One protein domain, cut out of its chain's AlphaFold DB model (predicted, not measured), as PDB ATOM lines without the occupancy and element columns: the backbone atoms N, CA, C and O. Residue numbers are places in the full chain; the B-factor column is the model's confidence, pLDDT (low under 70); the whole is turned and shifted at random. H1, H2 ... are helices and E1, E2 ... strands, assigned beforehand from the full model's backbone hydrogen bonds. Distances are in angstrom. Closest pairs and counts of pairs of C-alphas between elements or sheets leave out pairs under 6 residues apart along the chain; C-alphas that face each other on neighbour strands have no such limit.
ATOM      1  N   GLY A 425     285.361 225.168 191.217       70.75
ATOM      2  CA  GLY A 425     284.789 225.458 192.532       70.75
ATOM      3  C   GLY A 425     285.190 224.479 193.652       70.75
ATOM      4  O   GLY A 425     286.044 223.608 193.462       70.75
ATOM      5  N   PRO A 426     284.615 224.653 194.858       74.88
ATOM      6  CA  PRO A 426     284.892 223.808 196.018       74.88
ATOM      7  C   PRO A 426     284.423 222.356 195.828       74.88
ATOM      8  O   PRO A 426     283.343 222.084 195.309       74.88
ATOM      9  N   LYS A 427     285.242 221.411 196.305       84.06
ATOM     10  CA  LYS A 427     284.990 219.962 196.234       84.06
ATOM     11  C   LYS A 427     284.444 219.439 197.559       84.06
ATOM     12  O   LYS A 427     285.131 219.533 198.578       84.06
ATOM     13  N   ALA A 428     283.258 218.830 197.531       83.31
ATOM     14  CA  ALA A 428     282.653 218.198 198.701       83.31
ATOM     15  C   ALA A 428     283.549 217.083 199.275       83.31
ATOM     16  O   ALA A 428     284.068 216.228 198.545       83.31
ATOM     17  N   LYS A 429     283.743 217.050 200.597       87.06
ATOM     18  CA  LYS A 429     284.645 216.065 201.222       87.06
ATOM     19  C   LYS A 429     284.074 214.638 201.152       87.06
ATOM     20  O   LYS A 429     282.869 214.418 201.267       87.06
ATOM     21  N   LYS A 430     284.954 213.625 201.071       87.44
ATOM     22  CA  LYS A 430     284.578 212.187 201.019       87.44
ATOM     23  C   LYS A 430     283.520 211.740 202.059       87.44
ATOM     24  O   LYS A 430     282.665 210.937 201.685       87.44
ATOM     25  N   PRO A 431     283.514 212.214 203.326       87.31
ATOM     26  CA  PRO A 431     282.465 211.857 204.287       87.31
ATOM     27  C   PRO A 431     281.073 212.381 203.911       87.31
ATOM     28  O   PRO A 431     280.087 211.713 204.206       87.31
ATOM     29  N   ILE A 432     280.995 213.538 203.243       87.69
ATOM     30  CA  ILE A 432     279.738 214.128 202.768       87.69
ATOM     31  C   ILE A 432     279.213 213.330 201.579       87.69
ATOM     32  O   ILE A 432     278.097 212.832 201.656       87.69
ATOM     33  N   MET A 433     280.053 213.064 200.571       90.38
ATOM     34  CA  MET A 433     279.716 212.174 199.444       90.38
ATOM     35  C   MET A 433     279.171 210.814 199.924       90.38
ATOM     36  O   MET A 433     278.144 210.338 199.446       90.38
ATOM     37  N   LYS A 434     279.814 210.207 200.936       89.94
ATOM     38  CA  LYS A 434     279.382 208.924 201.520       89.94
ATOM     39  C   LYS A 434     278.069 209.010 202.312       89.94
ATOM     40  O   LYS A 434     277.429 207.979 202.502       89.94
ATOM     41  N   GLN A 435     277.674 210.185 202.803       88.50
ATOM     42  CA  GLN A 435     276.385 210.366 203.474       88.50
ATOM     43  C   GLN A 435     275.272 210.716 202.477       88.50
ATOM     44  O   GLN A 435     274.193 210.152 202.593       88.50
ATOM     45  N   LEU A 436     275.552 211.524 201.448       90.62
ATOM     46  CA  LEU A 436     274.626 211.782 200.338       90.62
ATOM     47  C   LEU A 436     274.193 210.474 199.653       90.62
ATOM     48  O   LEU A 436     273.000 210.217 199.514       90.62
ATOM     49  N   ALA A 437     275.146 209.575 199.381       90.75
ATOM     50  CA  ALA A 437     274.857 208.256 198.816       90.75
ATOM     51  C   ALA A 437     274.023 207.338 199.739       90.75
ATOM     52  O   ALA A 437     273.356 206.432 199.252       90.75
ATOM     53  N   LYS A 438     274.025 207.550 201.067       87.06
ATOM     54  CA  LYS A 438     273.101 206.853 201.989       87.06
ATOM     55  C   LYS A 438     271.709 207.481 202.016       87.06
ATOM     56  O   LYS A 438     270.752 206.780 202.318       87.06
ATOM     57  N   ASN A 439     271.617 208.780 201.740       84.75
ATOM     58  CA  ASN A 439     270.368 209.533 201.644       84.75
ATOM     59  C   ASN A 439     269.716 209.396 200.245       84.75
ATOM     60  O   ASN A 439     268.793 210.135 199.931       84.75
ATOM     61  N   GLY A 440     270.194 208.475 199.398       88.44
ATOM     62  CA  GLY A 440     269.604 208.179 198.089       88.44
ATOM     63  C   GLY A 440     270.161 208.975 196.905       88.44
ATOM     64  O   GLY A 440     269.688 208.766 195.792       88.44
ATOM     65  N   LEU A 441     271.165 209.844 197.090       91.94
ATOM     66  CA  LEU A 441     271.776 210.621 196.000       91.94
ATOM     67  C   LEU A 441     273.247 210.257 195.773       91.94
ATOM     68  O   LEU A 441     274.150 210.671 196.507       91.94
ATOM     69  N   LEU A 442     273.492 209.496 194.706       92.44
ATOM     70  CA  LEU A 442     274.821 209.096 194.263       92.44
ATOM     71  C   LEU A 442     275.420 210.168 193.343       92.44
ATOM     72  O   LEU A 442     275.234 210.142 192.128       92.44
ATOM     73  N   PHE A 443     276.159 211.109 193.926       92.06
ATOM     74  CA  PHE A 443     276.958 212.079 193.171       92.06
ATOM     75  C   PHE A 443     278.183 211.420 192.532       92.06
ATOM     76  O   PHE A 443     278.981 210.785 193.228       92.06
ATOM     77  N   LYS A 444     278.378 211.645 191.229       88.31
ATOM     78  CA  LYS A 444     279.611 211.278 190.514       88.31
ATOM     79  C   LYS A 444     280.759 212.209 190.892       88.31
ATOM     80  O   LYS A 444     281.873 211.764 191.159       88.31
ATOM     81  N   GLU A 445     280.466 213.507 190.938       80.44
ATOM     82  CA  GLU A 445     281.462 214.562 191.099       80.44
ATOM     83  C   GLU A 445     281.318 215.334 192.421       80.44
ATOM     84  O   GLU A 445     280.227 215.812 192.748       80.44
ATOM     85  N   PRO A 446     282.424 215.563 193.157       86.25
ATOM     86  CA  PRO A 446     282.405 216.377 194.372       86.25
ATOM     87  C   PRO A 446     282.046 217.857 194.168       86.25
ATOM     88  O   PRO A 446     281.659 218.508 195.136       86.25
ATOM     89  N   ASN A 447     282.194 218.403 192.954       87.69
ATOM     90  CA  ASN A 447     281.858 219.802 192.649       87.69
ATOM     91  C   ASN A 447     280.335 220.024 192.739       87.69
ATOM     92  O   ASN A 447     279.861 220.905 193.456       87.69
ATOM     93  N   ALA A 448     279.562 219.177 192.053       89.06
ATOM     94  CA  ALA A 448     278.102 219.246 192.018       89.06
ATOM     95  C   ALA A 448     277.480 219.058 193.416       89.06
ATOM     96  O   ALA A 448     276.566 219.787 193.799       89.06
ATOM     97  N   ALA A 449     278.049 218.162 194.230       90.62
ATOM     98  CA  ALA A 449     277.625 217.953 195.617       90.62
ATOM     99  C   ALA A 449     277.804 219.195 196.516       90.62
ATOM    100  O   ALA A 449     277.059 219.358 197.478       90.62
ATOM    101  N   SER A 450     278.764 220.081 196.215       87.62
ATOM    102  CA  SER A 450     278.902 221.374 196.904       87.62
ATOM    103  C   SER A 450     277.872 222.393 196.399       87.62
ATOM    104  O   SER A 450     277.201 223.035 197.213       87.62
ATOM    105  N   ARG A 451     277.671 222.492 195.073       89.81
ATOM    106  CA  ARG A 451     276.679 223.407 194.470       89.81
ATOM    107  C   ARG A 451     275.255 223.143 194.938       89.81
ATOM    108  O   ARG A 451     274.521 224.105 195.132       89.81
ATOM    109  N   LEU A 452     274.896 221.885 195.207       91.25
ATOM    110  CA  LEU A 452     273.590 221.527 195.771       91.25
ATOM    111  C   LEU A 452     273.244 222.360 197.022       91.25
ATOM    112  O   LEU A 452     272.107 222.789 197.179       91.25
ATOM    113  N   GLY A 453     274.218 222.668 197.887       87.69
ATOM    114  CA  GLY A 453     273.981 223.503 199.071       87.69
ATOM    115  C   GLY A 453     273.554 224.944 198.754       87.69
ATOM    116  O   GLY A 453     272.888 225.575 199.575       87.69
ATOM    117  N   ARG A 454     273.901 225.456 197.567       90.31
ATOM    118  CA  ARG A 454     273.604 226.818 197.095       90.31
ATOM    119  C   ARG A 454     272.310 226.940 196.287       90.31
ATOM    120  O   ARG A 454     272.006 228.049 195.866       90.31
ATOM    121  N   VAL A 455     271.580 225.845 196.055       94.00
ATOM    122  CA  VAL A 455     270.386 225.834 195.191       94.00
ATOM    123  C   VAL A 455     269.385 226.939 195.538       94.00
ATOM    124  O   VAL A 455     269.079 227.160 196.713       94.00
ATOM    125  N   THR A 456     268.862 227.595 194.502       95.06
ATOM    126  CA  THR A 456     267.813 228.624 194.591       95.06
ATOM    127  C   THR A 456     266.565 228.238 193.797       95.06
ATOM    128  O   THR A 456     265.458 228.534 194.242       95.06
ATOM    129  N   THR A 457     266.723 227.507 192.687       96.69
ATOM    130  CA  THR A 457     265.617 226.997 191.864       96.69
ATOM    131  C   THR A 457     265.802 225.512 191.542       96.69
ATOM    132  O   THR A 457     266.889 225.072 191.165       96.69
ATOM    133  N   LEU A 458     264.718 224.745 191.662       97.00
ATOM    134  CA  LEU A 458     264.574 223.390 191.133       97.00
ATOM    135  C   LEU A 458     263.744 223.441 189.846       97.00
ATOM    136  O   LEU A 458     262.602 223.898 189.881       97.00
ATOM    137  N   VAL A 459     264.288 222.949 188.735       96.88
ATOM    138  CA  VAL A 459     263.517 222.612 187.527       96.88
ATOM    139  C   VAL A 459     263.220 221.119 187.602       96.88
ATOM    140  O   VAL A 459     264.132 220.299 187.513       96.88
ATOM    141  N   VAL A 460     261.960 220.771 187.846       94.31
ATOM    142  CA  VAL A 460     261.558 219.414 188.223       94.31
ATOM    143  C   VAL A 460     260.622 218.841 187.177       94.31
ATOM    144  O   VAL A 460     259.469 219.265 187.098       94.31
ATOM    145  N   ASP A 461     261.096 217.854 186.414       90.12
ATOM    146  CA  ASP A 461     260.185 216.959 185.706       90.12
ATOM    147  C   ASP A 461     259.294 216.221 186.720       90.12
ATOM    148  O   ASP A 461     259.767 215.704 187.737       90.12
ATOM    149  N   ALA A 462     257.987 216.217 186.470       86.88
ATOM    150  CA  ALA A 462     257.009 215.580 187.332       86.88
ATOM    151  C   ALA A 462     257.205 214.057 187.433       86.88
ATOM    152  O   ALA A 462     256.998 213.491 188.515       86.88
ATOM    153  N   ALA A 463     257.609 213.398 186.343       79.44
ATOM    154  CA  ALA A 463     257.698 211.947 186.239       79.44
ATOM    155  C   ALA A 463     258.807 211.377 187.139       79.44
ATOM    156  O   ALA A 463     259.979 211.741 187.054       79.44
ATOM    157  N   GLY A 464     258.434 210.474 188.051       76.94
ATOM    158  CA  GLY A 464     259.371 209.784 188.948       76.94
ATOM    159  C   GLY A 464     259.971 210.641 190.074       76.94
ATOM    160  O   GLY A 464     260.668 210.100 190.932       76.94
ATOM    161  N   VAL A 465     259.702 211.955 190.116       86.62
ATOM    162  CA  VAL A 465     260.185 212.871 191.172       86.62
ATOM    163  C   VAL A 465     259.038 213.488 191.974       86.62
ATOM    164  O   VAL A 465     259.144 213.588 193.199       86.62
ATOM    165  N   LEU A 466     257.937 213.863 191.311       88.56
ATOM    166  CA  LEU A 466     256.701 214.343 191.948       88.56
ATOM    167  C   LEU A 466     255.578 213.291 191.887       88.56
ATOM    168  O   LEU A 466     254.777 213.181 192.821       88.56
ATOM    169  N   THR A 467     255.540 212.491 190.821       83.94
ATOM    170  CA  THR A 467     254.604 211.374 190.635       83.94
ATOM    171  C   THR A 467     255.314 210.025 190.752       83.94
ATOM    172  O   THR A 467     256.502 209.908 190.461       83.94
ATOM    173  N   LYS A 694     253.032 210.836 198.320       86.62
ATOM    174  CA  LYS A 694     252.321 211.364 199.508       86.62
ATOM    175  C   LYS A 694     253.077 212.428 200.319       86.62
ATOM    176  O   LYS A 694     252.450 213.147 201.089       86.62
ATOM    177  N   THR A 695     254.398 212.520 200.178       89.69
ATOM    178  CA  THR A 695     255.248 213.492 200.886       89.69
ATOM    179  C   THR A 695     255.411 214.825 200.146       89.69
ATOM    180  O   THR A 695     255.908 215.786 200.735       89.69
ATOM    181  N   ILE A 696     254.971 214.925 198.886       92.38
ATOM    182  CA  ILE A 696     255.220 216.086 198.014       92.38
ATOM    183  C   ILE A 696     254.653 217.404 198.550       92.38
ATOM    184  O   ILE A 696     255.402 218.380 198.521       92.38
ATOM    185  N   PRO A 697     253.434 217.481 199.122       91.81
ATOM    186  CA  PRO A 697     252.954 218.731 199.712       91.81
ATOM    187  C   PRO A 697     253.871 219.252 200.829       91.81
ATOM    188  O   PRO A 697     254.246 220.424 200.829       91.81
ATOM    189  N   SER A 698     254.334 218.370 201.725       92.19
ATOM    190  CA  SER A 698     255.312 218.731 202.759       92.19
ATOM    191  C   SER A 698     256.709 219.023 202.191       92.19
ATOM    192  O   SER A 698     257.415 219.877 202.723       92.19
ATOM    193  N   ALA A 699     257.126 218.376 201.099       93.06
ATOM    194  CA  ALA A 699     258.394 218.677 200.433       93.06
ATOM    195  C   ALA A 699     258.372 220.065 199.763       93.06
ATOM    196  O   ALA A 699     259.333 220.825 199.882       93.06
ATOM    197  N   ILE A 700     257.258 220.443 199.128       94.25
ATOM    198  CA  ILE A 700     257.042 221.776 198.543       94.25
ATOM    199  C   ILE A 700     257.009 222.852 199.635       94.25
ATOM    200  O   ILE A 700     257.613 223.910 199.460       94.25
ATOM    201  N   GLU A 701     256.384 222.582 200.784       92.38
ATOM    202  CA  GLU A 701     256.440 223.480 201.944       92.38
ATOM    203  C   GLU A 701     257.882 223.644 202.459       92.38
ATOM    204  O   GLU A 701     258.339 224.775 202.640       92.38
ATOM    205  N   ARG A 702     258.653 222.549 202.585       93.75
ATOM    206  CA  ARG A 702     260.091 222.613 202.915       93.75
ATOM    207  C   ARG A 702     260.891 223.437 201.897       93.75
ATOM    208  O   ARG A 702     261.763 224.197 202.311       93.75
ATOM    209  N   CYS A 703     260.592 223.348 200.597       94.06
ATOM    210  CA  CYS A 703     261.217 224.194 199.569       94.06
ATOM    211  C   CYS A 703     260.887 225.676 199.775       94.06
ATOM    212  O   CYS A 703     261.800 226.500 199.852       94.06
ATOM    213  N   LYS A 704     259.596 226.004 199.929       91.06
ATOM    214  CA  LYS A 704     259.108 227.376 200.148       91.06
ATOM    215  C   LYS A 704     259.740 227.992 201.413       91.06
ATOM    216  O   LYS A 704     260.216 229.122 201.357       91.06
ATOM    217  N   LEU A 705     259.864 227.229 202.507       91.69
ATOM    218  CA  LEU A 705     260.566 227.639 203.737       91.69
ATOM    219  C   LEU A 705     262.090 227.787 203.565       91.69
ATOM    220  O   LEU A 705     262.696 228.664 204.174       91.69
ATOM    221  N   ALA A 706     262.725 226.963 202.727       91.12
ATOM    222  CA  ALA A 706     264.161 227.026 202.436       91.12
ATOM    223  C   ALA A 706     264.551 228.113 201.408       91.12
ATOM    224  O   ALA A 706     265.724 228.171 201.010       91.12
ATOM    225  N   ASN A 707     263.576 228.933 200.979       91.69
ATOM    226  CA  ASN A 707     263.631 229.884 199.864       91.69
ATOM    227  C   ASN A 707     264.134 229.249 198.552       91.69
ATOM    228  O   ASN A 707     264.959 229.817 197.838       91.69
ATOM    229  N   ILE A 708     263.654 228.034 198.271       94.94
ATOM    230  CA  ILE A 708     263.922 227.282 197.046       94.94
ATOM    231  C   ILE A 708     262.657 227.324 196.187       94.94
ATOM    232  O   ILE A 708     261.612 226.791 196.567       94.94
ATOM    233  N   ARG A 709     262.753 227.956 195.018       94.56
ATOM    234  CA  ARG A 709     261.697 227.962 194.002       94.56
ATOM    235  C   ARG A 709     261.613 226.593 193.327       94.56
ATOM    236  O   ARG A 709     262.630 225.940 193.114       94.56
ATOM    237  N   ILE A 710     260.406 226.184 192.949       96.00
ATOM    238  CA  ILE A 710     260.165 225.005 192.110       96.00
ATOM    239  C   ILE A 710     259.501 225.484 190.820       96.00
ATOM    240  O   ILE A 710     258.528 226.236 190.872       96.00
ATOM    241  N   ILE A 711     260.027 225.032 189.687       96.94
ATOM    242  CA  ILE A 711     259.405 225.112 188.368       96.94
ATOM    243  C   ILE A 711     259.082 223.671 187.973       96.94
ATOM    244  O   ILE A 711     259.997 222.871 187.779       96.94
ATOM    245  N   MET A 712     257.796 223.326 187.909       95.44
ATOM    246  CA  MET A 712     257.360 221.994 187.475       95.44
ATOM    247  C   MET A 712     257.299 221.939 185.953       95.44
ATOM    248  O   MET A 712     256.787 222.861 185.320       95.44
ATOM    249  N   VAL A 713     257.788 220.839 185.395       93.69
ATOM    250  CA  VAL A 713     257.757 220.513 183.970       93.69
ATOM    251  C   VAL A 713     256.997 219.196 183.813       93.69
ATOM    252  O   VAL A 713     257.218 218.268 184.589       93.69
ATOM    253  N   SER A 714     256.092 219.109 182.842       88.31
ATOM    254  CA  SER A 714     255.464 217.848 182.440       88.31
ATOM    255  C   SER A 714     255.190 217.810 180.934       88.31
ATOM    256  O   SER A 714     255.194 218.838 180.244       88.31
ATOM    257  N   GLN A 715     254.947 216.602 180.435       80.75
ATOM    258  CA  GLN A 715     254.382 216.330 179.115       80.75
ATOM    259  C   GLN A 715     252.843 216.298 179.143       80.75
ATOM    260  O   GLN A 715     252.234 216.468 178.089       80.75
ATOM    261  N   ASP A 716     252.195 216.157 180.315       81.06
ATOM    262  CA  ASP A 716     250.724 216.202 180.395       81.06
ATOM    263  C   ASP A 716     250.171 217.561 179.910       81.06
ATOM    264  O   ASP A 716     250.841 218.597 179.973       81.06
ATOM    265  N   SER A 717     248.902 217.567 179.492       79.56
ATOM    266  CA  SER A 717     248.191 218.776 179.049       79.56
ATOM    267  C   SER A 717     248.024 219.831 180.155       79.56
ATOM    268  O   SER A 717     247.830 219.500 181.329       79.56
ATOM    269  N   ALA A 718     248.012 221.117 179.779       85.62
ATOM    270  CA  ALA A 718     247.888 222.242 180.714       85.62
ATOM    271  C   ALA A 718     246.765 222.104 181.773       85.62
ATOM    272  O   ALA A 718     247.043 222.366 182.948       85.62
ATOM    273  N   PRO A 719     245.529 221.647 181.456       83.50
ATOM    274  CA  PRO A 719     244.492 221.434 182.470       83.50
ATOM    275  C   PRO A 719     244.872 220.364 183.504       83.50
ATOM    276  O   PRO A 719     244.633 220.554 184.698       83.50
ATOM    277  N   ALA A 720     245.503 219.268 183.066       82.12
ATOM    278  CA  ALA A 720     245.936 218.184 183.939       82.12
ATOM    279  C   ALA A 720     247.049 218.635 184.889       82.12
ATOM    280  O   ALA A 720     246.895 218.530 186.112       82.12
ATOM    281  N   VAL A 721     248.116 219.243 184.354       87.75
ATOM    282  CA  VAL A 721     249.223 219.752 185.180       87.75
ATOM    283  C   VAL A 721     248.735 220.843 186.137       87.75
ATOM    284  O   VAL A 721     249.131 220.851 187.301       87.75
ATOM    285  N   LYS A 722     247.809 221.719 185.716       90.31
ATOM    286  CA  LYS A 722     247.230 222.766 186.577       90.31
ATOM    287  C   LYS A 722     246.512 222.192 187.799       90.31
ATOM    288  O   LYS A 722     246.741 222.663 188.917       90.31
ATOM    289  N   VAL A 723     245.661 221.176 187.624       87.50
ATOM    290  CA  VAL A 723     244.969 220.550 188.765       87.50
ATOM    291  C   VAL A 723     245.940 219.722 189.608       87.50
ATOM    292  O   VAL A 723     245.857 219.766 190.834       87.50
ATOM    293  N   MET A 724     246.908 219.037 188.992       87.44
ATOM    294  CA  MET A 724     247.949 218.292 189.706       87.44
ATOM    295  C   MET A 724     248.816 219.216 190.581       87.44
ATOM    296  O   MET A 724     248.981 218.962 191.773       87.44
ATOM    297  N   ALA A 725     249.279 220.345 190.043       92.44
ATOM    298  CA  ALA A 725     250.054 221.348 190.770       92.44
ATOM    299  C   ALA A 725     249.251 222.017 191.902       92.44
ATOM    300  O   ALA A 725     249.826 222.356 192.941       92.44
ATOM    301  N   ARG A 726     247.925 222.166 191.751       91.44
ATOM    302  CA  ARG A 726     247.029 222.580 192.848       91.44
ATOM    303  C   ARG A 726     246.876 221.484 193.912       91.44
ATOM    304  O   ARG A 726     247.041 221.786 195.092       91.44
ATOM    305  N   LYS A 727     246.654 220.218 193.522       86.88
ATOM    306  CA  LYS A 727     246.630 219.040 194.423       86.88
ATOM    307  C   LYS A 727     247.940 218.908 195.229       86.88
ATOM    308  O   LYS A 727     247.907 218.513 196.389       86.88
ATOM    309  N   MET A 728     249.080 219.275 194.635       90.75
ATOM    310  CA  MET A 728     250.407 219.288 195.273       90.75
ATOM    311  C   MET A 728     250.673 220.491 196.203       90.75
ATOM    312  O   MET A 728     251.616 220.439 196.986       90.75
ATOM    313  N   GLY A 729     249.912 221.589 196.109       92.00
ATOM    314  CA  GLY A 729     250.246 222.857 196.785       92.00
ATOM    315  C   GLY A 729     251.391 223.651 196.128       92.00
ATOM    316  O   GLY A 729     251.938 224.583 196.729       92.00
ATOM    317  N   LEU A 730     251.754 223.302 194.888       93.94
ATOM    318  CA  LEU A 730     252.714 224.052 194.078       93.94
ATOM    319  C   LEU A 730     252.084 225.346 193.552       93.94
ATOM    320  O   LEU A 730     252.661 226.410 193.763       93.94
ATOM    321  N   ILE A 731     250.891 225.251 192.950       94.88
ATOM    322  CA  ILE A 731     250.036 226.402 192.629       94.88
ATOM    323  C   ILE A 731     249.041 226.604 193.771       94.88
ATOM    324  O   ILE A 731     248.152 225.783 194.002       94.88
ATOM    325  N   THR A 732     249.156 227.739 194.451       94.06
ATOM    326  CA  THR A 732     248.231 228.205 195.490       94.06
ATOM    327  C   THR A 732     247.497 229.473 195.060       94.06
ATOM    328  O   THR A 732     246.313 229.624 195.361       94.06
ATOM    329  N   LYS A 733     248.164 230.350 194.301       92.69
ATOM    330  CA  LYS A 733     247.658 231.659 193.860       92.69
ATOM    331  C   LYS A 733     246.768 231.549 192.615       92.69
ATOM    332  O   LYS A 733     246.450 230.450 192.157       92.69
ATOM    333  N   GLU A 734     246.324 232.685 192.086       91.50
ATOM    334  CA  GLU A 734     245.532 232.752 190.850       91.50
ATOM    335  C   GLU A 734     246.429 232.811 189.608       91.50
ATOM    336  O   GLU A 734     247.493 233.444 189.623       91.50
ATOM    337  N   THR A 735     245.970 232.135 188.554       92.25
ATOM    338  CA  THR A 735     246.546 232.130 187.198       92.25
ATOM    339  C   THR A 735     245.715 233.012 186.254       92.25
ATOM    340  O   THR A 735     244.555 233.296 186.578       92.25
ATOM    341  N   PRO A 736     246.240 233.423 185.083       89.88
ATOM    342  CA  PRO A 736     245.483 234.207 184.102       89.88
ATOM    343  C   PRO A 736     244.120 233.597 183.749       89.88
ATOM    344  O   PRO A 736     243.111 234.298 183.758       89.88
ATOM    345  N   GLU A 737     244.051 232.282 183.529       88.19
ATOM    346  CA  GLU A 737     242.796 231.595 183.184       88.19
ATOM    347  C   GLU A 737     241.793 231.554 184.352       88.19
ATOM    348  O   GLU A 737     240.587 231.511 184.117       88.19
ATOM    349  N   ASP A 738     242.258 231.586 185.609       89.94
ATOM    350  CA  ASP A 738     241.361 231.671 186.774       89.94
ATOM    351  C   ASP A 738     240.724 233.067 186.870       89.94
ATOM    352  O   ASP A 738     239.525 233.188 187.129       89.94
ATOM    353  N   ILE A 739     241.513 234.115 186.602       88.75
ATOM    354  CA  ILE A 739     241.056 235.510 186.580       88.75
ATOM    355  C   ILE A 739     240.086 235.723 185.407       88.75
ATOM    356  O   ILE A 739     238.981 236.219 185.617       88.75
ATOM    357  N   ALA A 740     240.436 235.266 184.201       88.00
ATOM    358  CA  ALA A 740     239.564 235.309 183.022       88.00
ATOM    359  C   ALA A 740     238.209 234.627 183.290       88.00
ATOM    360  O   ALA A 740     237.147 235.217 183.084       88.00
ATOM    361  N   LYS A 741     238.236 233.420 183.876       87.88
ATOM    362  CA  LYS A 741     237.036 232.649 184.230       87.88
ATOM    363  C   LYS A 741     236.172 233.304 185.317       87.88
ATOM    364  O   LYS A 741     234.958 233.115 185.301       87.88
ATOM    365  N   LYS A 742     236.761 234.062 186.249       88.19
ATOM    366  CA  LYS A 742     236.017 234.860 187.246       88.19
ATOM    367  C   LYS A 742     235.329 236.078 186.637       88.19
ATOM    368  O   LYS A 742     234.236 236.432 187.066       88.19
ATOM    369  N   GLU A 743     235.982 236.715 185.673       86.56
ATOM    370  CA  GLU A 743     235.495 237.915 184.983       86.56
ATOM    371  C   GLU A 743     234.493 237.583 183.862       86.56
ATOM    372  O   GLU A 743     233.702 238.438 183.473       86.56
ATOM    373  N   GLY A 744     234.493 236.339 183.368       88.69
ATOM    374  CA  GLY A 744     233.621 235.882 182.283       88.69
ATOM    375  C   GLY A 744     234.125 236.255 180.884       88.69
ATOM    376  O   GLY A 744     233.318 236.330 179.960       88.69
ATOM    377  N   VAL A 745     235.431 236.494 180.742       90.25
ATOM    378  CA  VAL A 745     236.107 236.897 179.495       90.25
ATOM    379  C   VAL A 745     237.150 235.857 179.076       90.25
ATOM    380  O   VAL A 745     237.521 234.987 179.869       90.25
ATOM    381  N   MET A 746     237.648 235.940 177.844       83.69
ATOM    382  CA  MET A 746     238.792 235.145 177.386       83.69
ATOM    383  C   MET A 746     240.109 235.691 177.966       83.69
ATOM    384  O   MET A 746     240.197 236.849 178.371       83.69
ATOM    385  N   VAL A 747     241.169 234.875 178.000       82.19
ATOM    386  CA  VAL A 747     242.476 235.299 178.553       82.19
ATOM    387  C   VAL A 747     243.067 236.471 177.761       82.19
ATOM    388  O   VAL A 747     243.571 237.416 178.362       82.19
ATOM    389  N   ASP A 748     242.922 236.464 176.432       81.12
ATOM    390  CA  ASP A 748     243.367 237.548 175.542       81.12
ATOM    391  C   ASP A 748     242.546 238.848 175.682       81.12
ATOM    392  O   ASP A 748     242.955 239.901 175.195       81.12
ATOM    393  N   GLU A 749     241.393 238.793 176.359       84.75
ATOM    394  CA  GLU A 749     240.522 239.941 176.646       84.75
ATOM    395  C   GLU A 749     240.796 240.556 178.035       84.75
ATOM    396  O   GLU A 749     240.198 241.572 178.396       84.75
ATOM    397  N   LEU A 750     241.701 239.972 178.835       82.88
ATOM    398  CA  LEU A 750     242.073 240.525 180.137       82.88
ATOM    399  C   LEU A 750     242.851 241.841 180.000       82.88
ATOM    400  O   LEU A 750     243.869 241.935 179.315       82.88
ATOM    401  N   ASN A 751     242.438 242.845 180.777       84.25
ATOM    402  CA  ASN A 751     243.226 244.062 180.969       84.25
ATOM    403  C   ASN A 751     244.637 243.708 181.496       84.25
ATOM    404  O   ASN A 751     244.726 242.961 182.476       84.25
ATOM    405  N   PRO A 752     245.729 244.297 180.962       79.19
ATOM    406  CA  PRO A 752     247.097 243.994 181.398       79.19
ATOM    407  C   PRO A 752     247.328 244.134 182.910       79.19
ATOM    408  O   PRO A 752     247.993 243.297 183.510       79.19
ATOM    409  N   GLU A 753     246.687 245.112 183.558       81.06
ATOM    410  CA  GLU A 753     246.741 245.295 185.017       81.06
ATOM    411  C   GLU A 753     246.199 244.088 185.806       81.06
ATOM    412  O   GLU A 753     246.625 243.858 186.935       81.06
ATOM    413  N   LYS A 754     245.261 243.309 185.239       77.50
ATOM    414  CA  LYS A 754     244.759 242.052 185.827       77.50
ATOM    415  C   LYS A 754     245.669 240.869 185.498       77.50
ATOM    416  O   LYS A 754     245.807 239.972 186.322       77.50
ATOM    417  N   LEU A 755     246.336 240.889 184.344       74.50
ATOM    418  CA  LEU A 755     247.347 239.891 183.988       74.50
ATOM    419  C   LEU A 755     248.566 239.982 184.926       74.50
ATOM    420  O   LEU A 755     249.015 238.970 185.451       74.50
ATOM    421  N   GLU A 756     249.028 241.194 185.246       77.12
ATOM    422  CA  GLU A 756     250.119 241.445 186.205       77.12
ATOM    423  C   GLU A 756     249.766 241.085 187.667       77.12
ATOM    424  O   GLU A 756     250.661 240.911 188.503       77.12
ATOM    425  N   GLN A 757     248.475 240.925 187.989       82.06
ATOM    426  CA  GLN A 757     248.005 240.412 189.284       82.06
ATOM    427  C   GLN A 757     248.102 238.884 189.391       82.06
ATOM    428  O   GLN A 757     248.154 238.370 190.512       82.06
ATOM    429  N   ALA A 758     248.198 238.154 188.273       88.12
ATOM    430  CA  ALA A 758     248.518 236.734 188.315       88.12
ATOM    431  C   ALA A 758     249.898 236.537 188.967       88.12
ATOM    432  O   ALA A 758     250.867 237.267 188.719       88.12
ATOM    433  N   LYS A 759     249.973 235.572 189.881       91.19
ATOM    434  CA  LYS A 759     251.212 235.216 190.602       91.19
ATOM    435  C   LYS A 759     251.521 233.726 190.515       91.19
ATOM    436  O   LYS A 759     252.639 233.333 190.835       91.19
ATOM    437  N   ALA A 760     250.572 232.934 190.025       94.75
ATOM    438  CA  ALA A 760     250.834 231.632 189.442       94.75
ATOM    439  C   ALA A 760     250.683 231.712 187.914       94.75
ATOM    440  O   ALA A 760     249.924 232.544 187.418       94.75
ATOM    441  N   ILE A 761     251.360 230.839 187.171       94.31
ATOM    442  CA  ILE A 761     251.144 230.661 185.729       94.31
ATOM    443  C   ILE A 761     251.325 229.195 185.327       94.31
ATOM    444  O   ILE A 761     252.174 228.491 185.879       94.31
ATOM    445  N   VAL A 762     250.524 228.756 184.356       93.62
ATOM    446  CA  VAL A 762     250.708 227.496 183.632       93.62
ATOM    447  C   VAL A 762     251.030 227.858 182.189       93.62
ATOM    448  O   VAL A 762     250.196 228.441 181.504       93.62
ATOM    449  N   LEU A 763     252.252 227.566 181.754       91.94
ATOM    450  CA  LEU A 763     252.687 227.750 180.371       91.94
ATOM    451  C   LEU A 763     252.513 226.439 179.606       91.94
ATOM    452  O   LEU A 763     252.882 225.371 180.101       91.94
ATOM    453  N   ASP A 764     251.987 226.514 178.392       88.00
ATOM    454  CA  ASP A 764     251.955 225.367 177.487       88.00
ATOM    455  C   ASP A 764     253.148 225.402 176.522       88.00
ATOM    456  O   ASP A 764     253.572 226.471 176.069       88.00
ATOM    457  N   GLY A 765     253.702 224.236 176.196       83.00
ATOM    458  CA  GLY A 765     254.853 224.114 175.306       83.00
ATOM    459  C   GLY A 765     254.622 224.730 173.925       83.00
ATOM    460  O   GLY A 765     255.538 225.333 173.358       83.00
ATOM    461  N   SER A 766     253.381 224.695 173.423       78.06
ATOM    462  CA  SER A 766     252.988 225.377 172.181       78.06
ATOM    463  C   SER A 766     253.204 226.895 172.242       78.06
ATOM    464  O   SER A 766     253.698 227.492 171.285       78.06
ATOM    465  N   GLN A 767     252.924 227.523 173.389       80.38
ATOM    466  CA  GLN A 767     253.156 228.953 173.620       80.38
ATOM    467  C   GLN A 767     254.658 229.258 173.686       80.38
ATOM    468  O   GLN A 767     255.120 230.280 173.179       80.38
ATOM    469  N   MET A 768     255.442 228.364 174.299       83.81
ATOM    470  CA  MET A 768     256.879 228.567 174.479       83.81
ATOM    471  C   MET A 768     257.712 228.350 173.214       83.81
ATOM    472  O   MET A 768     258.856 228.812 173.182       83.81
ATOM    473  N   ALA A 769     257.191 227.665 172.189       70.12
ATOM    474  CA  ALA A 769     257.932 227.309 170.977       70.12
ATOM    475  C   ALA A 769     258.669 228.518 170.362       70.12
ATOM    476  O   ALA A 769     259.893 228.489 170.212       70.12
ATOM    477  N   LEU A 770     257.947 229.622 170.133       71.44
ATOM    478  CA  LEU A 770     258.461 230.843 169.490       71.44
ATOM    479  C   LEU A 770     259.098 231.866 170.455       71.44
ATOM    480  O   LEU A 770     259.677 232.851 170.002       71.44
ATOM    481  N   MET A 771     259.025 231.660 171.775       79.56
ATOM    482  CA  MET A 771     259.618 232.581 172.759       79.56
ATOM    483  C   MET A 771     261.158 232.533 172.751       79.56
ATOM    484  O   MET A 771     261.749 231.503 172.429       79.56
ATOM    485  N   MET A 772     261.825 233.608 173.177       81.12
ATOM    486  CA  MET A 772     263.278 233.615 173.444       81.12
ATOM    487  C   MET A 772     263.576 233.183 174.895       81.12
ATOM    488  O   MET A 772     262.689 233.251 175.751       81.12
ATOM    489  N   GLU A 773     264.806 232.746 175.194       85.12
ATOM    490  CA  GLU A 773     265.203 232.302 176.549       85.12
ATOM    491  C   GLU A 773     265.067 233.441 177.580       85.12
ATOM    492  O   GLU A 773     264.601 233.228 178.699       85.12
ATOM    493  N   GLU A 774     265.361 234.676 177.169       85.31
ATOM    494  CA  GLU A 774     265.223 235.903 177.956       85.31
ATOM    495  C   GLU A 774     263.752 236.256 178.235       85.31
ATOM    496  O   GLU A 774     263.418 236.736 179.320       85.31
ATOM    497  N   GLY A 775     262.861 235.992 177.274       87.88
ATOM    498  CA  GLY A 775     261.416 236.183 177.430       87.88
ATOM    499  C   GLY A 775     260.823 235.183 178.421       87.88
ATOM    500  O   GLY A 775     260.091 235.568 179.334       87.88
ATOM    501  N   LEU A 776     261.219 233.911 178.307       92.50
ATOM    502  CA  LEU A 776     260.832 232.868 179.253       92.50
ATOM    503  C   LEU A 776     261.390 233.150 180.661       92.50
ATOM    504  O   LEU A 776     260.645 233.069 181.636       92.50
ATOM    505  N   SER A 777     262.653 233.582 180.767       94.12
ATOM    506  CA  SER A 777     263.273 234.043 182.020       94.12
ATOM    507  C   SER A 777     262.486 235.192 182.657       94.12
ATOM    508  O   SER A 777     262.214 235.175 183.862       94.12
ATOM    509  N   HIS A 778     262.040 236.170 181.859       90.62
ATOM    510  CA  HIS A 778     261.213 237.267 182.355       90.62
ATOM    511  C   HIS A 778     259.901 236.754 182.964       90.62
ATOM    512  O   HIS A 778     259.578 237.143 184.087       90.62
ATOM    513  N   ILE A 779     259.178 235.868 182.268       90.56
ATOM    514  CA  ILE A 779     257.911 235.285 182.745       90.56
ATOM    515  C   ILE A 779     258.135 234.460 184.019       90.56
ATOM    516  O   ILE A 779     257.395 234.616 184.993       90.56
ATOM    517  N   MET A 780     259.182 233.630 184.051       93.44
ATOM    518  CA  MET A 780     259.564 232.868 185.243       93.44
ATOM    519  C   MET A 780     259.881 233.788 186.428       93.44
ATOM    520  O   MET A 780     259.571 233.458 187.567       93.44
ATOM    521  N   ARG A 781     260.482 234.956 186.182       91.06
ATOM    522  CA  ARG A 781     260.868 235.928 187.213       91.06
ATOM    523  C   ARG A 781     259.693 236.763 187.748       91.06
ATOM    524  O   ARG A 781     259.745 237.138 188.916       91.06
ATOM    525  N   THR A 782     258.672 237.070 186.939       89.12
ATOM    526  CA  THR A 782     257.509 237.893 187.353       89.12
ATOM    527  C   THR A 782     256.429 237.123 188.113       89.12
ATOM    528  O   THR A 782     255.689 237.725 188.898       89.12
ATOM    529  N   HIS A 783     256.345 235.808 187.908       91.69
ATOM    530  CA  HIS A 783     255.442 234.917 188.637       91.69
ATOM    531  C   HIS A 783     256.171 234.252 189.814       91.69
ATOM    532  O   HIS A 783     257.390 234.077 189.791       91.69
ATOM    533  N   ASP A 784     255.427 233.887 190.859       90.88
ATOM    534  CA  ASP A 784     255.964 233.218 192.051       90.88
ATOM    535  C   ASP A 784     255.935 231.693 191.913       90.88
ATOM    536  O   ASP A 784     256.871 231.015 192.338       90.88
ATOM    537  N   GLU A 785     254.852 231.178 191.328       95.19
ATOM    538  CA  GLU A 785     254.546 229.755 191.170       95.19
ATOM    539  C   GLU A 785     254.438 229.443 189.668       95.19
ATOM    540  O   GLU A 785     253.539 229.942 188.991       95.19
ATOM    541  N   VAL A 786     255.376 228.661 189.125       95.50
ATOM    542  CA  VAL A 786     255.502 228.433 187.675       95.50
ATOM    543  C   VAL A 786     255.394 226.946 187.364       95.50
ATOM    544  O   VAL A 786     256.076 226.115 187.967       95.50
ATOM    545  N   VAL A 787     254.540 226.627 186.398       96.56
ATOM    546  CA  VAL A 787     254.274 225.272 185.915       96.56
ATOM    547  C   VAL A 787     254.299 225.291 184.391       96.56
ATOM    548  O   VAL A 787     253.827 226.251 183.781       96.56
ATOM    549  N   ILE A 788     254.861 224.253 183.777       95.44
ATOM    550  CA  ILE A 788     255.007 224.137 182.326       95.44
ATOM    551  C   ILE A 788     254.521 222.751 181.880       95.44
ATOM    552  O   ILE A 788     254.843 221.740 182.503       95.44
ATOM    553  N   SER A 789     253.716 222.726 180.823       91.50
ATOM    554  CA  SER A 789     252.958 221.572 180.313       91.50
ATOM    555  C   SER A 789     253.251 221.313 178.833       91.50
ATOM    556  O   SER A 789     253.755 222.210 178.157       91.50
ATOM    557  N   GLY A 790     252.973 220.104 178.330       83.88
ATOM    558  CA  GLY A 790     253.154 219.759 176.910       83.88
ATOM    559  C   GLY A 790     254.581 219.948 176.364       83.88
ATOM    560  O   GLY A 790     254.751 220.353 175.215       83.88
ATOM    561  N   THR A 791     255.617 219.744 177.188       83.19
ATOM    562  CA  THR A 791     256.999 220.139 176.837       83.19
ATOM    563  C   THR A 791     257.782 219.103 176.023       83.19
ATOM    564  O   THR A 791     257.885 217.940 176.407       83.19
ATOM    565  N   ASP A 792     258.425 219.544 174.933       71.62
ATOM    566  CA  ASP A 792     259.381 218.728 174.166       71.62
ATOM    567  C   ASP A 792     260.840 218.862 174.662       71.62
ATOM    568  O   ASP A 792     261.196 219.791 175.391       71.62
ATOM    569  N   ALA A 793     261.718 217.951 174.233       67.38
ATOM    570  CA  ALA A 793     263.132 217.902 174.630       67.38
ATOM    571  C   ALA A 793     263.927 219.206 174.389       67.38
ATOM    572  O   ALA A 793     264.785 219.580 175.192       67.38
ATOM    573  N   SER A 794     263.652 219.924 173.296       67.75
ATOM    574  CA  SER A 794     264.301 221.211 173.012       67.75
ATOM    575  C   SER A 794     263.834 222.294 173.988       67.75
ATOM    576  O   SER A 794     264.633 223.121 174.441       67.75
ATOM    577  N   GLN A 795     262.564 222.235 174.394       81.31
ATOM    578  CA  GLN A 795     261.992 223.121 175.402       81.31
ATOM    579  C   GLN A 795     262.529 222.809 176.802       81.31
ATOM    580  O   GLN A 795     262.836 223.744 177.536       81.31
ATOM    581  N   LYS A 796     262.743 221.537 177.171       85.12
ATOM    582  CA  LYS A 796     263.331 221.179 178.479       85.12
ATOM    583  C   LYS A 796     264.724 221.802 178.689       85.12
ATOM    584  O   LYS A 796     264.999 222.342 179.762       85.12
ATOM    585  N   LEU A 797     265.568 221.859 177.652       82.75
ATOM    586  CA  LEU A 797     266.829 222.627 177.673       82.75
ATOM    587  C   LEU A 797     266.594 224.144 177.836       82.75
ATOM    588  O   LEU A 797     267.248 224.795 178.655       82.75
ATOM    589  N   LYS A 798     265.659 224.701 177.056       83.56
ATOM    590  CA  LYS A 798     265.278 226.126 177.051       83.56
ATOM    591  C   LYS A 798     264.806 226.599 178.434       83.56
ATOM    592  O   LYS A 798     265.204 227.671 178.883       83.56
ATOM    593  N   ILE A 799     264.030 225.766 179.135       93.81
ATOM    594  CA  ILE A 799     263.544 225.991 180.507       93.81
ATOM    595  C   ILE A 799     264.712 226.126 181.490       93.81
ATOM    596  O   ILE A 799     264.739 227.075 182.269       93.81
ATOM    597  N   VAL A 800     265.691 225.214 181.452       93.00
ATOM    598  CA  VAL A 800     266.840 225.244 182.377       93.00
ATOM    599  C   VAL A 800     267.676 226.512 182.193       93.00
ATOM    600  O   VAL A 800     268.037 227.153 183.179       93.00
ATOM    601  N   ARG A 801     267.938 226.919 180.944       89.44
ATOM    602  CA  ARG A 801     268.680 228.158 180.660       89.44
ATOM    603  C   ARG A 801     267.905 229.405 181.071       89.44
ATOM    604  O   ARG A 801     268.460 230.262 181.751       89.44
ATOM    605  N   ALA A 802     266.617 229.481 180.734       93.38
ATOM    606  CA  ALA A 802     265.744 230.571 181.163       93.38
ATOM    607  C   ALA A 802     265.689 230.689 182.698       93.38
ATOM    608  O   ALA A 802     265.758 231.795 183.234       93.38
ATOM    609  N   ALA A 803     265.668 229.557 183.413       95.31
ATOM    610  CA  ALA A 803     265.766 229.536 184.867       95.31
ATOM    611  C   ALA A 803     267.116 230.096 185.357       95.31
ATOM    612  O   ALA A 803     267.125 230.972 186.219       95.31
ATOM    613  N   GLN A 804     268.249 229.674 184.776       92.44
ATOM    614  CA  GLN A 804     269.581 230.209 185.116       92.44
ATOM    615  C   GLN A 804     269.704 231.716 184.823       92.44
ATOM    616  O   GLN A 804     270.379 232.441 185.552       92.44
ATOM    617  N   MET A 805     269.006 232.220 183.801       90.94
ATOM    618  CA  MET A 805     268.962 233.644 183.453       90.94
ATOM    619  C   MET A 805     268.097 234.506 184.393       90.94
ATOM    620  O   MET A 805     268.110 235.728 184.245       90.94
ATOM    621  N   MET A 806     267.342 233.937 185.345       90.62
ATOM    622  CA  MET A 806     266.439 234.730 186.198       90.62
ATOM    623  C   MET A 806     267.176 235.763 187.067       90.62
ATOM    624  O   MET A 806     266.636 236.848 187.320       90.62
ATOM    625  N   ARG A 807     268.375 235.426 187.575       86.88
ATOM    626  CA  ARG A 807     269.174 236.247 188.510       86.88
ATOM    627  C   ARG A 807     270.674 235.967 188.350       86.88
ATOM    628  O   ARG A 807     271.069 234.831 188.137       86.88
ATOM    629  N   LYS A 808     271.530 236.974 188.580       77.38
ATOM    630  CA  LYS A 808     273.011 236.862 188.485       77.38
ATOM    631  C   LYS A 808     273.657 235.788 189.383       77.38
ATOM    632  O   LYS A 808     274.809 235.438 189.156       77.38
ATOM    633  N   SER A 809     272.945 235.319 190.407       84.25
ATOM    634  CA  SER A 809     273.435 234.359 191.410       84.25
ATOM    635  C   SER A 809     272.520 233.138 191.549       84.25
ATOM    636  O   SER A 809     272.551 232.475 192.588       84.25
ATOM    637  N   GLU A 810     271.676 232.878 190.548       90.44
ATOM    638  CA  GLU A 810     270.804 231.705 190.517       90.44
ATOM    639  C   GLU A 810     271.650 230.419 190.453       90.44
ATOM    640  O   GLU A 810     272.694 230.385 189.803       90.44
ATOM    641  N   VAL A 811     271.216 229.365 191.144       93.00
ATOM    642  CA  VAL A 811     271.815 228.026 191.074       93.00
ATOM    643  C   VAL A 811     270.685 227.044 190.812       93.00
ATOM    644  O   VAL A 811     269.863 226.785 191.701       93.00
ATOM    645  N   VAL A 812     270.638 226.525 189.584       95.50
ATOM    646  CA  VAL A 812     269.550 225.673 189.099       95.50
ATOM    647  C   VAL A 812     269.931 224.206 189.226       95.50
ATOM    648  O   VAL A 812     270.910 223.744 188.642       95.50
ATOM    649  N   VAL A 813     269.121 223.452 189.963       96.06
ATOM    650  CA  VAL A 813     269.169 221.986 189.952       96.06
ATOM    651  C   VAL A 813     268.058 221.500 189.031       96.06
ATOM    652  O   VAL A 813     266.906 221.890 189.216       96.06
ATOM    653  N   ALA A 814     268.386 220.660 188.054       95.25
ATOM    654  CA  ALA A 814     267.401 220.040 187.171       95.25
ATOM    655  C   ALA A 814     267.224 218.553 187.511       95.25
ATOM    656  O   ALA A 814     268.203 217.885 187.860       95.25
ATOM    657  N   THR A 815     266.002 218.030 187.385       93.88
ATOM    658  CA  THR A 815     265.698 216.598 187.545       93.88
ATOM    659  C   THR A 815     264.964 216.044 186.328       93.88
ATOM    660  O   THR A 815     264.076 216.717 185.813       93.88
ATOM    661  N   GLY A 816     265.289 214.817 185.911       88.38
ATOM    662  CA  GLY A 816     264.663 214.170 184.751       88.38
ATOM    663  C   GLY A 816     264.915 212.660 184.669       88.38
ATOM    664  O   GLY A 816     265.799 212.135 185.352       88.38
ATOM    665  N   ALA A 817     264.130 211.968 183.842       81.50
ATOM    666  CA  ALA A 817     264.110 210.517 183.659       81.50
ATOM    667  C   ALA A 817     264.331 210.041 182.202       81.50
ATOM    668  O   ALA A 817     264.747 208.897 182.002       81.50
ATOM    669  N   GLN A 818     264.085 210.902 181.211       75.06
ATOM    670  CA  GLN A 818     263.992 210.608 179.771       75.06
ATOM    671  C   GLN A 818     265.192 211.209 179.010       75.06
ATOM    672  O   GLN A 818     265.744 212.215 179.466       75.06
ATOM    673  N   LEU A 819     265.616 210.685 177.842       67.56
ATOM    674  CA  LEU A 819     266.745 211.320 177.120       67.56
ATOM    675  C   LEU A 819     266.450 212.771 176.706       67.56
ATOM    676  O   LEU A 819     267.383 213.575 176.641       67.56
ATOM    677  N   ALA A 820     265.173 213.130 176.547       70.94
ATOM    678  CA  ALA A 820     264.694 214.506 176.425       70.94
ATOM    679  C   ALA A 820     265.279 215.472 177.482       70.94
ATOM    680  O   ALA A 820     265.517 216.646 177.194       70.94
ATOM    681  N   ASP A 821     265.570 214.977 178.688       82.69
ATOM    682  CA  ASP A 821     266.077 215.765 179.814       82.69
ATOM    683  C   ASP A 821     267.594 215.971 179.765       82.69
ATOM    684  O   ASP A 821     268.119 216.883 180.407       82.69
ATOM    685  N   CYS A 822     268.323 215.136 179.011       78.50
ATOM    686  CA  CYS A 822     269.785 215.057 179.056       78.50
ATOM    687  C   CYS A 822     270.466 216.410 178.849       78.50
ATOM    688  O   CYS A 822     271.360 216.769 179.614       78.50
ATOM    689  N   ALA A 823     270.010 217.176 177.854       74.44
ATOM    690  CA  ALA A 823     270.563 218.490 177.546       74.44
ATOM    691  C   ALA A 823     270.310 219.509 178.672       74.44
ATOM    692  O   ALA A 823     271.195 220.295 179.006       74.44
ATOM    693  N   GLY A 824     269.131 219.469 179.304       83.75
ATOM    694  CA  GLY A 824     268.818 220.295 180.474       83.75
ATOM    695  C   GLY A 824     269.682 219.921 181.683       83.75
ATOM    696  O   GLY A 824     270.334 220.781 182.272       83.75
ATOM    697  N   LEU A 825     269.773 218.629 182.007       89.06
ATOM    698  CA  LEU A 825     270.595 218.100 183.106       89.06
ATOM    699  C   LEU A 825     272.090 218.413 182.928       89.06
ATOM    700  O   LEU A 825     272.789 218.744 183.891       89.06
ATOM    701  N   ALA A 826     272.590 218.349 181.694       82.81
ATOM    702  CA  ALA A 826     273.978 218.659 181.384       82.81
ATOM    703  C   ALA A 826     274.303 220.162 181.444       82.81
ATOM    704  O   ALA A 826     275.468 220.503 181.628       82.81
ATOM    705  N   VAL A 827     273.307 221.053 181.351       84.31
ATOM    706  CA  VAL A 827     273.483 222.519 181.421       84.31
ATOM    707  C   VAL A 827     273.182 223.098 182.813       84.31
ATOM    708  O   VAL A 827     273.839 224.056 183.221       84.31
ATOM    709  N   ALA A 828     272.269 222.493 183.579       91.38
ATOM    710  CA  ALA A 828     271.963 222.877 184.962       91.38
ATOM    711  C   ALA A 828     273.206 222.850 185.874       91.38
ATOM    712  O   ALA A 828     274.103 222.029 185.687       91.38
ATOM    713  N   ASP A 829     273.259 223.679 186.918       91.38
ATOM    714  CA  ASP A 829     274.390 223.735 187.860       91.38
ATOM    715  C   ASP A 829     274.645 222.396 188.575       91.38
ATOM    716  O   ASP A 829     275.797 222.062 188.896       91.38
ATOM    717  N   VAL A 830     273.564 221.631 188.772       93.44
ATOM    718  CA  VAL A 830     273.553 220.198 189.100       93.44
ATOM    719  C   VAL A 830     272.426 219.513 188.318       93.44
ATOM    720  O   VAL A 830     271.253 219.818 188.528       93.44
ATOM    721  N   GLY A 831     272.758 218.547 187.462       93.44
ATOM    722  CA  GLY A 831     271.776 217.616 186.896       93.44
ATOM    723  C   GLY A 831     271.590 216.387 187.791       93.44
ATOM    724  O   GLY A 831     272.582 215.764 188.182       93.44
ATOM    725  N   ILE A 832     270.348 216.002 188.092       94.06
ATOM    726  CA  ILE A 832     270.007 214.786 188.848       94.06
ATOM    727  C   ILE A 832     269.141 213.857 187.986       94.06
ATOM    728  O   ILE A 832     268.033 214.213 187.595       94.06
ATOM    729  N   ALA A 833     269.622 212.641 187.730       91.06
ATOM    730  CA  ALA A 833     268.825 211.598 187.091       91.06
ATOM    731  C   ALA A 833     267.856 210.972 188.110       91.06
ATOM    732  O   ALA A 833     268.269 210.590 189.209       91.06
ATOM    733  N   ALA A 834     266.577 210.882 187.752       88.81
ATOM    734  CA  ALA A 834     265.499 210.355 188.584       88.81
ATOM    735  C   ALA A 834     265.563 208.815 188.738       88.81
ATOM    736  O   ALA A 834     266.271 208.141 187.976       88.81
ATOM    737  N   PRO A 835     264.831 208.217 189.698       81.88
ATOM    738  CA  PRO A 835     264.719 206.766 189.815       81.88
ATOM    739  C   PRO A 835     264.120 206.155 188.540       81.88
ATOM    740  O   PRO A 835     263.162 206.686 187.990       81.88
ATOM    741  N   GLY A 836     264.683 205.042 188.064       73.88
ATOM    742  CA  GLY A 836     264.234 204.381 186.827       73.88
ATOM    743  C   GLY A 836     264.668 205.062 185.520       73.88
ATOM    744  O   GLY A 836     264.353 204.548 184.454       73.88
ATOM    745  N   SER A 837     265.408 206.174 185.587       76.50
ATOM    746  CA  SER A 837     265.919 206.890 184.411       76.50
ATOM    747  C   SER A 837     266.761 206.016 183.472       76.50
ATOM    748  O   SER A 837     267.587 205.215 183.926       76.50
ATOM    749  N   VAL A 838     266.599 206.204 182.157       68.44
ATOM    750  CA  VAL A 838     267.394 205.484 181.144       68.44
ATOM    751  C   VAL A 838     268.861 205.919 181.181       68.44
ATOM    752  O   VAL A 838     269.197 207.022 181.620       68.44
ATOM    753  N   GLU A 839     269.782 205.052 180.761       65.19
ATOM    754  CA  GLU A 839     271.184 205.235 181.147       65.19
ATOM    755  C   GLU A 839     271.838 206.495 180.557       65.19
ATOM    756  O   GLU A 839     272.625 207.134 181.249       65.19
ATOM    757  N   GLY A 840     271.486 206.938 179.346       65.56
ATOM    758  CA  GLY A 840     272.019 208.202 178.814       65.56
ATOM    759  C   GLY A 840     271.653 209.425 179.677       65.56
ATOM    760  O   GLY A 840     272.452 210.352 179.795       65.56
ATOM    761  N   VAL A 841     270.524 209.379 180.399       79.06
ATOM    762  CA  VAL A 841     270.137 210.370 181.425       79.06
ATOM    763  C   VAL A 841     271.021 210.228 182.650       79.06
ATOM    764  O   VAL A 841     271.582 211.213 183.136       79.06
ATOM    765  N   GLN A 842     271.223 208.990 183.109       83.00
ATOM    766  CA  GLN A 842     272.168 208.701 184.182       83.00
ATOM    767  C   GLN A 842     273.582 209.170 183.820       83.00
ATOM    768  O   GLN A 842     274.264 209.676 184.703       83.00
ATOM    769  N   GLN A 843     274.026 209.081 182.556       74.44
ATOM    770  CA  GLN A 843     275.297 209.612 182.044       74.44
ATOM    771  C   GLN A 843     275.320 211.149 182.012       74.44
ATOM    772  O   GLN A 843     276.275 211.749 182.528       74.44
ATOM    773  N   ALA A 844     274.279 211.783 181.468       77.25
ATOM    774  CA  ALA A 844     274.149 213.236 181.354       77.25
ATOM    775  C   ALA A 844     274.078 213.936 182.721       77.25
ATOM    776  O   ALA A 844     274.657 215.005 182.891       77.25
ATOM    777  N   ALA A 845     273.473 213.311 183.731       88.81
ATOM    778  CA  ALA A 845     273.395 213.857 185.083       88.81
ATOM    779  C   ALA A 845     274.740 213.860 185.840       88.81
ATOM    780  O   ALA A 845     275.675 213.107 185.529       88.81
ATOM    781  N   ASP A 846     274.825 214.702 186.869       91.12
ATOM    782  CA  ASP A 846     275.953 214.826 187.802       91.12
ATOM    783  C   ASP A 846     275.748 213.957 189.063       91.12
ATOM    784  O   ASP A 846     276.714 213.526 189.706       91.12
ATOM    785  N   ALA A 847     274.485 213.652 189.386       92.31
ATOM    786  CA  ALA A 847     274.068 212.702 190.415       92.31
ATOM    787  C   ALA A 847     272.929 211.789 189.929       92.31
ATOM    788  O   ALA A 847     272.183 212.143 189.020       92.31
ATOM    789  N   ILE A 848     272.778 210.628 190.566       92.06
ATOM    790  CA  ILE A 848     271.697 209.666 190.306       92.06
ATOM    791  C   ILE A 848     270.898 209.465 191.598       92.06
ATOM    792  O   ILE A 848     271.484 209.204 192.654       92.06
ATOM    793  N   MET A 849     269.572 209.583 191.520       90.62
ATOM    794  CA  MET A 849     268.661 209.325 192.633       90.62
ATOM    795  C   MET A 849     268.297 207.838 192.673       90.62
ATOM    796  O   MET A 849     267.560 207.334 191.831       90.62
ATOM    797  N   THR A 850     268.815 207.114 193.665       83.44
ATOM    798  CA  THR A 850     268.634 205.656 193.798       83.44
ATOM    799  C   THR A 850     267.299 205.266 194.445       83.44
ATOM    800  O   THR A 850     267.077 204.091 194.731       83.44
ATOM    801  N   GLY A 851     266.444 206.244 194.749       71.00
ATOM    802  CA  GLY A 851     265.126 206.060 195.350       71.00
ATOM    803  C   GLY A 851     264.660 207.279 196.149       71.00
ATOM    804  O   GLY A 851     265.459 208.131 196.549       71.00
ATOM    805  N   GLY A 852     263.353 207.326 196.407       64.31
ATOM    806  CA  GLY A 852     262.682 208.470 197.025       64.31
ATOM    807  C   GLY A 852     262.247 209.526 196.007       64.31
ATOM    808  O   GLY A 852     262.616 209.471 194.838       64.31
ATOM    809  N   ALA A 853     261.428 210.458 196.485       75.94
ATOM    810  CA  ALA A 853     260.891 211.584 195.727       75.94
ATOM    811  C   ALA A 853     261.747 212.848 195.963       75.94
ATOM    812  O   ALA A 853     262.889 212.762 196.422       75.94
ATOM    813  N   LEU A 854     261.168 214.033 195.729       89.56
ATOM    814  CA  LEU A 854     261.752 215.349 196.034       89.56
ATOM    815  C   LEU A 854     262.466 215.440 197.407       89.56
ATOM    816  O   LEU A 854     263.485 216.119 197.525       89.56
ATOM    817  N   ASP A 855     261.986 214.732 198.437       88.75
ATOM    818  CA  ASP A 855     262.585 214.717 199.781       88.75
ATOM    819  C   ASP A 855     264.073 214.340 199.813       88.75
ATOM    820  O   ASP A 855     264.833 214.962 200.556       88.75
ATOM    821  N   SER A 856     264.518 213.385 198.983       89.19
ATOM    822  CA  SER A 856     265.928 212.959 198.929       89.19
ATOM    823  C   SER A 856     266.857 214.121 198.548       89.19
ATOM    824  O   SER A 856     267.983 214.215 199.042       89.19
ATOM    825  N   ILE A 857     266.371 215.043 197.708       92.31
ATOM    826  CA  ILE A 857     267.081 216.260 197.296       92.31
ATOM    827  C   ILE A 857     267.136 217.253 198.460       92.31
ATOM    828  O   ILE A 857     268.196 217.809 198.740       92.31
ATOM    829  N   LEU A 858     266.034 217.446 199.187       91.56
ATOM    830  CA  LEU A 858     265.958 218.416 200.286       91.56
ATOM    831  C   LEU A 858     266.801 218.006 201.492       91.56
ATOM    832  O   LEU A 858     267.549 218.827 202.021       91.56
ATOM    833  N   ASP A 859     266.767 216.728 201.868       90.25
ATOM    834  CA  ASP A 859     267.598 216.171 202.937       90.25
ATOM    835  C   ASP A 859     269.099 216.291 202.603       90.25
ATOM    836  O   ASP A 859     269.940 216.492 203.486       90.25
ATOM    837  N   ALA A 860     269.450 216.212 201.315       90.88
ATOM    838  CA  ALA A 860     270.801 216.439 200.818       90.88
ATOM    839  C   ALA A 860     271.199 217.930 200.824       90.88
ATOM    840  O   ALA A 860     272.288 218.259 201.302       90.88
ATOM    841  N   VAL A 861     270.324 218.838 200.370       92.06
ATOM    842  CA  VAL A 861     270.529 220.301 200.440       92.06
ATOM    843  C   VAL A 861     270.732 220.745 201.890       92.06
ATOM    844  O   VAL A 861     271.705 221.435 202.199       92.06
ATOM    845  N   GLU A 862     269.857 220.305 202.799       90.50
ATOM    846  CA  GLU A 862     269.926 220.604 204.229       90.50
ATOM    847  C   GLU A 862     271.243 220.103 204.839       90.50
ATOM    848  O   GLU A 862     271.912 220.837 205.573       90.50
ATOM    849  N   PHE A 863     271.662 218.880 204.500       89.50
ATOM    850  CA  PHE A 863     272.917 218.307 204.978       89.50
ATOM    851  C   PHE A 863     274.153 219.066 204.468       89.50
ATOM    852  O   PHE A 863     275.063 219.330 205.258       89.50
ATOM    853  N   VAL A 864     274.195 219.465 203.189       89.00
ATOM    854  CA  VAL A 864     275.318 220.242 202.628       89.00
ATOM    855  C   VAL A 864     275.362 221.653 203.225       89.00
ATOM    856  O   VAL A 864     276.433 222.077 203.674       89.00
ATOM    857  N   ARG A 865     274.213 222.344 203.337       87.88
ATOM    858  CA  ARG A 865     274.099 223.651 204.022       87.88
ATOM    859  C   ARG A 865     274.612 223.552 205.468       87.88
ATOM    860  O   ARG A 865     275.530 224.280 205.842       87.88
ATOM    861  N   LYS A 866     274.147 222.565 206.250       85.12
ATOM    862  CA  LYS A 866     274.591 222.310 207.642       85.12
ATOM    863  C   LYS A 866     276.071 221.937 207.804       85.12
ATOM    864  O   LYS A 866     276.567 221.934 208.933       85.12
ATOM    865  N   LYS A 867     276.788 221.588 206.731       81.38
ATOM    866  CA  LYS A 867     278.238 221.310 206.767       81.38
ATOM    867  C   LYS A 867     279.110 222.465 206.275       81.38
ATOM    868  O   LYS A 867     280.330 222.337 206.325       81.38
ATOM    869  N   GLY A 868     278.518 223.583 205.850       62.22
ATOM    870  CA  GLY A 868     279.242 224.797 205.457       62.22
ATOM    871  C   GLY A 868     279.988 224.704 204.120       62.22
ATOM    872  O   GLY A 868     280.581 225.687 203.688       62.22
TER     873      GLY A 868
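AT A GLANCE: This is residues 425 to 467 and 694 to 868 of the 876 residues of a protein of Acanthamoeba castellanii str. Neff (UniProt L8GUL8). A twisted sheet of eight strands makes the core, with helices over both faces: H8, H9, H10 and H11 on one, H2, H4 and H12 on the other. H5 and H6 lie beyond its E4 end, and H1 is at its E1 end. The 218 printed residues hold twelve named helices and eight named strands, in the order H1 E1 H2 E2 H3 E3 H4 H5 H6 E4 H7 H8 E5 H9 E6 H10 E7 H11 E8 H12. The sheet's order is E1 E8 E7 E6 E2 E3 E5 E4, mixed; the class is mixed, helices and strands. The whole is compact, with a radius of gyration of the C-alphas of 17.2 A, yet elongated, spanning 59 by 34 by 31 A.

IN THESE COORDINATES: The strands are E1, residues 441 to 443; E2, 457 to 461; E3, 709 to 713; E4, 760 to 764; E5, 785 to 789, 13.7 A long; E6, 812 to 816; E7, 830 to 833; and E8, 847 to 849. The helices are H1, 430 to 436; H2, 446 to 454; H3, 696 to 705; H4, 718 to 727; H5, 736 to 743; H6, 752 to 755; H7, 765 to 768; H8, 773 to 782; H9, 793 to 804, 17.4 A; H10, 819 to 827; H11, 839 to 844; and H12, 854 to 866, 18.7 A. C-alpha 430 is at (284.578, 212.187, 201.019) and C-alpha 866 at (274.591, 222.310, 207.642).

HOW THE PARTS SIT: E2 and E3 are parallel, with N 458 and O 709 2.8 A apart, within hydrogen-bond range. E1 and E8 are antiparallel, with N 442 and O 848 at 2.9 A. E6, H10, E7 is a strand-helix-strand unit, two parallel neighbour strands with a helix between, its crossover right-handed. H9 touches H10 at a shallow tilt of 24 degrees, the same way; their closest C-alphas are those of Ala 793 and Ala 820, 4.1 A. H4 is over E5, at a height of 9.1 A over the sheet, on the opposite face from H9. H12 touches H2 with residues 860 to 865 alone, about perpendicular at 89 degrees; C-alphas 453 and 861, the closest, are 4.9 A apart. H1, H3, H5 and H7 only graze the sheet; H6 is not on it. Every O i to N i+4 pair is within hydrogen-bond range in H1, H3, H4, H5, H8, H9, H11 and H12; H2 and H10 each have 3 of 5, and H6 and H7 are too short for one.

THE WHOLE: The C-alphas of Lys 430 and Gly 744, the farthest apart, are 59.2 A apart. Residues 468 to 693 are not printed; C-alphas 467 and 694 are 9.2 A apart across the cut. Of the links printed whole, none is long. Mean pLDDT of the printed part is 86.9; residues 793 to 794, 819, 838 to 840, 852 and 868 are under 70.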